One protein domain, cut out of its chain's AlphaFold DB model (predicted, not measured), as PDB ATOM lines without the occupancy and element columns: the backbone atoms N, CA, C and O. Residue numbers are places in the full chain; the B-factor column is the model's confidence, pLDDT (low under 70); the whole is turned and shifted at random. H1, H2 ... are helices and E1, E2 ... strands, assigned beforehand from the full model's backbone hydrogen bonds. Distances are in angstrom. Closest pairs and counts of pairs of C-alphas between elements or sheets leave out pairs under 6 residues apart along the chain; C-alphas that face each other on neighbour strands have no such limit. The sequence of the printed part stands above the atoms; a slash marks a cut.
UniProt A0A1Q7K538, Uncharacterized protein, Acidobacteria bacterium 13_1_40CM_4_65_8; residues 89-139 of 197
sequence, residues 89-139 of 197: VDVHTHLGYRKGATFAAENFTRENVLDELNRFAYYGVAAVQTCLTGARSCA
ATOM      1  N   VAL A  89     -51.908  17.458 -34.616       96.50
ATOM      2  CA  VAL A  89     -51.166  18.369 -33.743       96.50
ATOM      3  C   VAL A  89     -50.081  17.565 -33.042       96.50
ATOM      4  O   VAL A  89     -50.389  16.646 -32.284       96.50
ATOM      5  N   ASP A  90     -48.819  17.901 -33.295       94.44
ATOM      6  CA  ASP A  90     -47.685  17.270 -32.621       94.44
ATOM      7  C   ASP A  90     -47.314  18.076 -31.374       94.44
ATOM      8  O   ASP A  90     -46.876  19.223 -31.456       94.44
ATOM      9  N   VAL A  91     -47.509  17.486 -30.199       94.69
ATOM     10  CA  VAL A  91     -47.258  18.154 -28.914       94.69
ATOM     11  C   VAL A  91     -45.834  17.949 -28.390       94.69
ATOM     12  O   VAL A  91     -45.501  18.451 -27.317       94.69
ATOM     13  N   HIS A  92     -44.988  17.211 -29.112       92.56
ATOM     14  CA  HIS A  92     -43.642  16.873 -28.669       92.56
ATOM     15  C   HIS A  92     -42.659  16.869 -29.839       92.56
ATOM     16  O   HIS A  92     -42.214  15.827 -30.315       92.56
ATOM     17  N   THR A  93     -42.236  18.063 -30.249       89.88
ATOM     18  CA  THR A  93     -41.206  18.221 -31.282       89.88
ATOM     19  C   THR A  93     -39.946  18.880 -30.745       89.88
ATOM     20  O   THR A  93     -39.967  19.646 -29.782       89.88
ATOM     21  N   HIS A  94     -38.830  18.632 -31.422       91.19
ATOM     22  CA  HIS A  94     -37.580  19.361 -31.229       91.19
ATOM     23  C   HIS A  94     -37.265  20.187 -32.478       91.19
ATOM     24  O   HIS A  94     -36.226  19.997 -33.113       91.19
ATOM     25  N   LEU A  95     -38.192  21.082 -32.839       90.50
ATOM     26  CA  LEU A  95     -38.145  21.834 -34.094       90.50
ATOM     27  C   LEU A  95     -36.790  22.531 -34.304       90.50
ATOM     28  O   LEU A  95     -36.363  23.334 -33.471       90.50
ATOM     29  N   GLY A  96     -36.122  22.223 -35.416       90.56
ATOM     30  CA  GLY A  96     -34.833  22.796 -35.807       90.56
ATOM     31  C   GLY A  96     -33.613  22.239 -35.064       90.56
ATOM     32  O   GLY A  96     -32.491  22.568 -35.434       90.56
ATOM     33  N   TYR A  97     -33.781  21.395 -34.045       90.25
ATOM     34  CA  TYR A  97     -32.665  20.787 -33.302       90.25
ATOM     35  C   TYR A  97     -32.147  19.507 -33.976       90.25
ATOM     36  O   TYR A  97     -30.954  19.188 -33.933       90.25
ATOM     37  N   ARG A  98     -33.050  18.773 -34.632       88.06
ATOM     38  CA  ARG A  98     -32.728  17.554 -35.372       88.06
ATOM     39  C   ARG A  98     -32.403  17.887 -36.827       88.06
ATOM     40  O   ARG A  98     -33.134  18.637 -37.464       88.06
ATOM     41  N   LYS A  99     -31.345  17.286 -37.370       90.69
ATOM     42  CA  LYS A  99     -31.041  17.292 -38.808       90.69
ATOM     43  C   LYS A  99     -30.549  15.906 -39.214       90.69
ATOM     44  O   LYS A  99     -29.463  15.479 -38.833       90.69
ATOM     45  N   GLY A 100     -31.370  15.163 -39.953       87.38
ATOM     46  CA  GLY A 100     -31.096  13.749 -40.226       87.38
ATOM     47  C   GLY A 100     -30.980  12.943 -38.927       87.38
ATOM     48  O   GLY A 100     -31.941  12.885 -38.157       87.38
ATOM     49  N   ALA A 101     -29.808  12.345 -38.696       87.25
ATOM     50  CA  ALA A 101     -29.493  11.557 -37.500       87.25
ATOM     51  C   ALA A 101     -28.818  12.363 -36.370       87.25
ATOM     52  O   ALA A 101     -28.506  11.793 -35.327       87.25
ATOM     53  N   THR A 102     -28.565  13.665 -36.555       88.06
ATOM     54  CA  THR A 102     -27.885  14.494 -35.548       88.06
ATOM     55  C   THR A 102     -28.865  15.364 -34.769       88.06
ATOM     56  O   THR A 102     -29.876  15.827 -35.300       88.06
ATOM     57  N   PHE A 103     -28.533  15.604 -33.500       88.75
ATOM     58  CA  PHE A 103     -29.272  16.453 -32.566       88.75
ATOM     59  C   PHE A 103     -28.286  17.444 -31.955       88.75
ATOM     60  O   PHE A 103     -27.454  17.069 -31.132       88.75
ATOM     61  N   ALA A 104     -28.317  18.686 -32.424       87.62
ATOM     62  CA  ALA A 104     -27.269  19.657 -32.141       87.62
ATOM     63  C   ALA A 104     -27.836  21.078 -32.160       87.62
ATOM     64  O   ALA A 104     -28.773  21.374 -32.901       87.62
ATOM     65  N   ALA A 105     -27.283  21.973 -31.341       86.19
ATOM     66  CA  ALA A 105     -27.759  23.357 -31.273       86.19
ATOM     67  C   ALA A 105     -27.458  24.119 -32.573       86.19
ATOM     68  O   ALA A 105     -28.206  25.006 -32.974       86.19
ATOM     69  N   GLU A 106     -26.384  23.718 -33.244       89.06
ATOM     70  CA  GLU A 106     -25.882  24.242 -34.508       89.06
ATOM     71  C   GLU A 106     -26.827  23.930 -35.675       89.06
ATOM     72  O   GLU A 106     -26.829  24.641 -36.677       89.06
ATOM     73  N   ASN A 107     -27.670  22.900 -35.538       91.25
ATOM     74  CA  ASN A 107     -28.691  22.569 -36.530       91.25
ATOM     75  C   ASN A 107     -29.830  23.596 -36.567       91.25
ATOM     76  O   ASN A 107     -30.613  23.584 -37.519       91.25
ATOM     77  N   PHE A 108     -29.938  24.469 -35.557       91.44
ATOM     78  CA  PHE A 108     -31.002  25.462 -35.457       91.44
ATOM     79  C   PHE A 108     -30.764  26.615 -36.440       91.44
ATOM     80  O   PHE A 108     -30.377  27.725 -36.072       91.44
ATOM     81  N   THR A 109     -31.003  26.335 -37.717       92.94
ATOM     82  CA  THR A 109     -30.963  27.304 -38.809       92.94
ATOM     83  C   THR A 109     -32.354  27.474 -39.406       92.94
ATOM     84  O   THR A 109     -33.220  26.602 -39.279       92.94
ATOM     85  N   ARG A 110     -32.584  28.608 -40.074       94.19
ATOM     86  CA  ARG A 110     -33.861  28.889 -40.739       94.19
ATOM     87  C   ARG A 110     -34.208  27.800 -41.752       94.19
ATOM     88  O   ARG A 110     -35.358  27.391 -41.843       94.19
ATOM     89  N   GLU A 111     -33.209  27.332 -42.484       95.19
ATOM     90  CA  GLU A 111     -33.343  26.335 -43.541       95.19
ATOM     91  C   GLU A 111     -33.783  24.992 -42.957       95.19
ATOM     92  O   GLU A 111     -34.723  24.390 -43.464       95.19
ATOM     93  N   ASN A 112     -33.163  24.558 -41.853       94.88
ATOM     94  CA  ASN A 112     -33.526  23.305 -41.191       94.88
ATOM     95  C   ASN A 112     -34.941  23.358 -40.595       94.88
ATOM     96  O   ASN A 112     -35.704  22.404 -40.713       94.88
ATOM     97  N   VAL A 113     -35.322  24.495 -40.000       93.94
ATOM     98  CA  VAL A 113     -36.683  24.697 -39.480       93.94
ATOM     99  C   VAL A 113     -37.720  24.628 -40.605       93.94
ATOM    100  O   VAL A 113     -38.753  23.989 -40.437       93.94
ATOM    101  N   LEU A 114     -37.459  25.260 -41.753       95.44
ATOM    102  CA  LEU A 114     -38.376  25.221 -42.896       95.44
ATOM    103  C   LEU A 114     -38.481  23.820 -43.510       95.44
ATOM    104  O   LEU A 114     -39.587  23.400 -43.842       95.44
ATOM    105  N   ASP A 115     -37.368  23.092 -43.631       95.25
ATOM    106  CA  ASP A 115     -37.381  21.693 -44.081       95.25
ATOM    107  C   ASP A 115     -38.263  20.825 -43.172       95.25
ATOM    108  O   ASP A 115     -39.145  20.106 -43.644       95.25
ATOM    109  N   GLU A 116     -38.093  20.952 -41.855       94.44
ATOM    110  CA  GLU A 116     -38.868  20.180 -40.886       94.44
ATOM    111  C   GLU A 116     -40.365  20.539 -40.914       94.44
ATOM    112  O   GLU A 116     -41.203  19.637 -40.949       94.44
ATOM    113  N   LEU A 117     -40.720  21.828 -41.003       94.81
ATOM    114  CA  LEU A 117     -42.117  22.267 -41.134       94.81
ATOM    115  C   LEU A 117     -42.771  21.779 -42.434       94.81
ATOM    116  O   LEU A 117     -43.924  21.350 -42.413       94.81
ATOM    117  N   ASN A 118     -42.047  21.790 -43.556       96.19
ATOM    118  CA  ASN A 118     -42.565  21.280 -44.829       96.19
ATOM    119  C   ASN A 118     -42.831  19.773 -44.765       96.19
ATOM    120  O   ASN A 118     -43.844  19.294 -45.275       96.19
ATOM    121  N   ARG A 119     -41.953  19.018 -44.096       94.69
ATOM    122  CA  ARG A 119     -42.164  17.586 -43.857       94.69
ATOM    123  C   ARG A 119     -43.374  17.341 -42.957       94.69
ATOM    124  O   ARG A 119     -44.165  16.454 -43.256       94.69
ATOM    125  N   PHE A 120     -43.546  18.120 -41.893       95.50
ATOM    126  CA  PHE A 120     -44.728  18.034 -41.031       95.50
ATOM    127  C   PHE A 120     -46.023  18.303 -41.803       95.50
ATOM    128  O   PHE A 120     -46.946  17.492 -41.724       95.50
ATOM    129  N   ALA A 121     -46.053  19.350 -42.629       95.81
ATOM    130  CA  ALA A 121     -47.197  19.644 -43.486       95.81
ATOM    131  C   ALA A 121     -47.500  18.493 -44.463       95.81
ATOM    132  O   ALA A 121     -48.660  18.122 -44.633       95.81
ATOM    133  N   TYR A 122     -46.468  17.875 -45.051       96.56
ATOM    134  CA  TYR A 122     -46.622  16.718 -45.941       96.56
ATOM    135  C   TYR A 122     -47.268  15.510 -45.244       96.56
ATOM    136  O   TYR A 122     -48.105  14.831 -45.835       96.56
ATOM    137  N   TYR A 123     -46.930  15.265 -43.975       95.69
ATOM    138  CA  TYR A 123     -47.537  14.199 -43.167       95.69
ATOM    139  C   TYR A 123     -48.872  14.595 -42.511       95.69
ATOM    140  O   TYR A 123     -49.410  13.834 -41.710       95.69
ATOM    141  N   GLY A 124     -49.426  15.766 -42.843       96.38
ATOM    142  CA  GLY A 124     -50.721  16.215 -42.331       96.38
ATOM    143  C   GLY A 124     -50.685  16.786 -40.910       96.38
ATOM    144  O   GLY A 124     -51.729  16.855 -40.264       96.38
ATOM    145  N   VAL A 125     -49.516  17.202 -40.412       97.25
ATOM    146  CA  VAL A 125     -49.373  17.929 -39.142       97.25
ATOM    147  C   VAL A 125     -49.507  19.428 -39.412       97.25
ATOM    148  O   VAL A 125     -48.681  20.012 -40.111       97.25
ATOM    149  N   ALA A 126     -50.542  20.059 -38.857       95.31
ATOM    150  CA  ALA A 126     -50.812  21.487 -39.063       95.31
ATOM    151  C   ALA A 126     -50.246  22.379 -37.953       95.31
ATOM    152  O   ALA A 126     -50.034  23.572 -38.167       95.31
ATOM    153  N   ALA A 127     -50.006  21.821 -36.766       94.81
ATOM    154  CA  ALA A 127     -49.472  22.559 -35.633       94.81
ATOM    155  C   ALA A 127     -48.489  21.703 -34.841       94.81
ATOM    156  O   ALA A 127     -48.701  20.503 -34.659       94.81
ATOM    157  N   VAL A 128     -47.427  22.343 -34.351       93.81
ATOM    158  CA  VAL A 128     -46.405  21.691 -33.532       93.81
ATOM    159  C   VAL A 128     -46.106  22.507 -32.281       93.81
ATOM    160  O   VAL A 128     -45.960  23.729 -32.336       93.81
ATOM    161  N   GLN A 129     -45.983  21.829 -31.147       91.88
ATOM    162  CA  GLN A 129     -45.417  22.373 -29.923       91.88
ATOM    163  C   GLN A 129     -43.985  21.863 -29.784       91.88
ATOM    164  O   GLN A 129     -43.712  20.666 -29.878       91.88
ATOM    165  N   THR A 130     -43.050  22.790 -29.575       86.00
ATOM    166  CA  THR A 130     -41.636  22.456 -29.390       86.00
ATOM    167  C   THR A 130     -41.291  22.329 -27.908       86.00
ATOM    168  O   THR A 130     -41.588  23.216 -27.103       86.00
ATOM    169  N   CYS A 131     -40.622  21.242 -27.536       77.69
ATOM    170  CA  CYS A 131     -40.136  20.987 -26.184       77.69
ATOM    171  C   CYS A 131     -38.765  21.654 -25.969       77.69
ATOM    172  O   CYS A 131     -37.755  20.981 -25.799       77.69
ATOM    173  N   LEU A 132     -38.740  22.995 -26.012       60.75
ATOM    174  CA  LEU A 132     -37.673  23.893 -25.526       60.75
ATOM    175  C   LEU A 132     -36.214  23.368 -25.604       60.75
ATOM    176  O   LEU A 132     -35.424  23.522 -24.674       60.75
ATOM    177  N   THR A 133     -35.802  22.879 -26.773       57.97
ATOM    178  CA  THR A 133     -34.391  22.794 -27.205       57.97
ATOM    179  C   THR A 133     -34.026  23.986 -28.093       57.97
ATOM    180  O   THR A 133     -33.341  23.858 -29.101       57.97
ATOM    181  N   GLY A 134     -34.524  25.180 -27.754       49.03
ATOM    182  CA  GLY A 134     -34.134  26.403 -28.454       49.03
ATOM    183  C   GLY A 134     -32.663  26.735 -28.190       49.03
ATOM    184  O   GLY A 134     -32.145  26.425 -27.119       49.03
ATOM    185  N   ALA A 135     -32.007  27.441 -29.112       48.16
ATOM    186  CA  ALA A 135     -30.598  27.854 -29.020       48.16
ATOM    187  C   ALA A 135     -30.176  28.459 -27.656       48.16
ATOM    188  O   ALA A 135     -29.023  28.354 -27.254       48.16
ATOM    189  N   ARG A 136     -31.112  29.051 -26.896       47.97
ATOM    190  CA  ARG A 136     -30.880  29.590 -25.538       47.97
ATOM    191  C   ARG A 136     -30.887  28.534 -24.420       47.97
ATOM    192  O   ARG A 136     -30.250  28.752 -23.396       47.97
ATOM    193  N   SER A 137     -31.592  27.421 -24.609       46.19
ATOM    194  CA  SER A 137     -31.573  26.244 -23.724       46.19
ATOM    195  C   SER A 137     -30.247  25.485 -23.868       46.19
ATOM    196  O   SER A 137     -29.643  25.079 -22.879       46.19
ATOM    197  N   CYS A 138     -29.722  25.416 -25.097       42.78
ATOM    198  CA  CYS A 138     -28.442  24.775 -25.409       42.78
ATOM    199  C   CYS A 138     -27.212  25.657 -25.116       42.78
ATOM    200  O   CYS A 138     -26.115  25.138 -24.936       42.78
ATOM    201  N   ALA A 139     -27.374  26.981 -24.988       38.19
ATOM    202  CA  ALA A 139     -26.294  27.919 -24.647       38.19
ATOM    203  C   ALA A 139     -25.849  27.866 -23.168       38.19
ATOM    204  O   ALA A 139     -25.289  28.831 -22.641       38.19
TER     205      ALA A 139
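Overview. This is residues 89 to 139 of the 197 residues of an uncharacterized protein of Acidobacteria bacterium 13_1_40CM_4_65_8 (UniProt A0A1Q7K538). A narrow ribbon of two parallel strands, E1 and E2, and one helix, H1, make a V that closes where H1 turns into E2, and the long link 94 to 109 crosses from the ribbon to the start of H1 at its open end. The short helix H2 lies at the far end of the long axis. The printed part has 51 residues, in the order E1, H1, E2, H2, with a sheet of order E1, E2, all parallel; the class is mixed, helices and strands. It is compact, with a radius of gyration of the C-alphas of 10.6 A, yet elongated, spanning 32 by 19 by 18 A.

Arrangement. E1, residues 89 to 93, and E2, residues 125 to 130, are parallel neighbours at 34 degrees. N 90 and O 127, 2.9 A, and N 129 and O 90, 2.8 A, are within hydrogen-bond range. H1, residues 110 to 122, stands between them in the chain: a strand-helix-strand unit, two parallel neighbour strands with a helix between, with a right-handed crossover. H1 and E2 have 1 pair of C-alphas within 8 A, the closest, Phe 120 and Ala 126, at 7.3 A. H2, residues 135 to 138, is apart from E1 and H1. In H1 every O i to N i+4 pair is within hydrogen-bond range; H2 is too short for such a pair, and its one O i to N i+3 pair is not within range.

Along the chain. E1 begins at C-alpha 89 (-51.166, 18.369, -33.743) and is 10.3 A long. Residues 98 to 99 pair antiparallel with 102 to 103. H1, 18.4 A long, begins at C-alpha 110 (-33.861, 28.889, -40.739). E2 is 13.2 A long. H2, 5.2 A long, ends at C-alpha 138 (-28.442, 24.775, -25.409).

Size, cuts and confidence. The C-alphas farthest apart, Gly 124 and Ala 139, are 32.3 A from each other. The printed part has no cut. The link E1 to H1 is long, with 16 residues; H1 to E2 and E2 to H2 are tight. The model's mean pLDDT over the printed part is 85.4, and residues 132 to 139 are under 70.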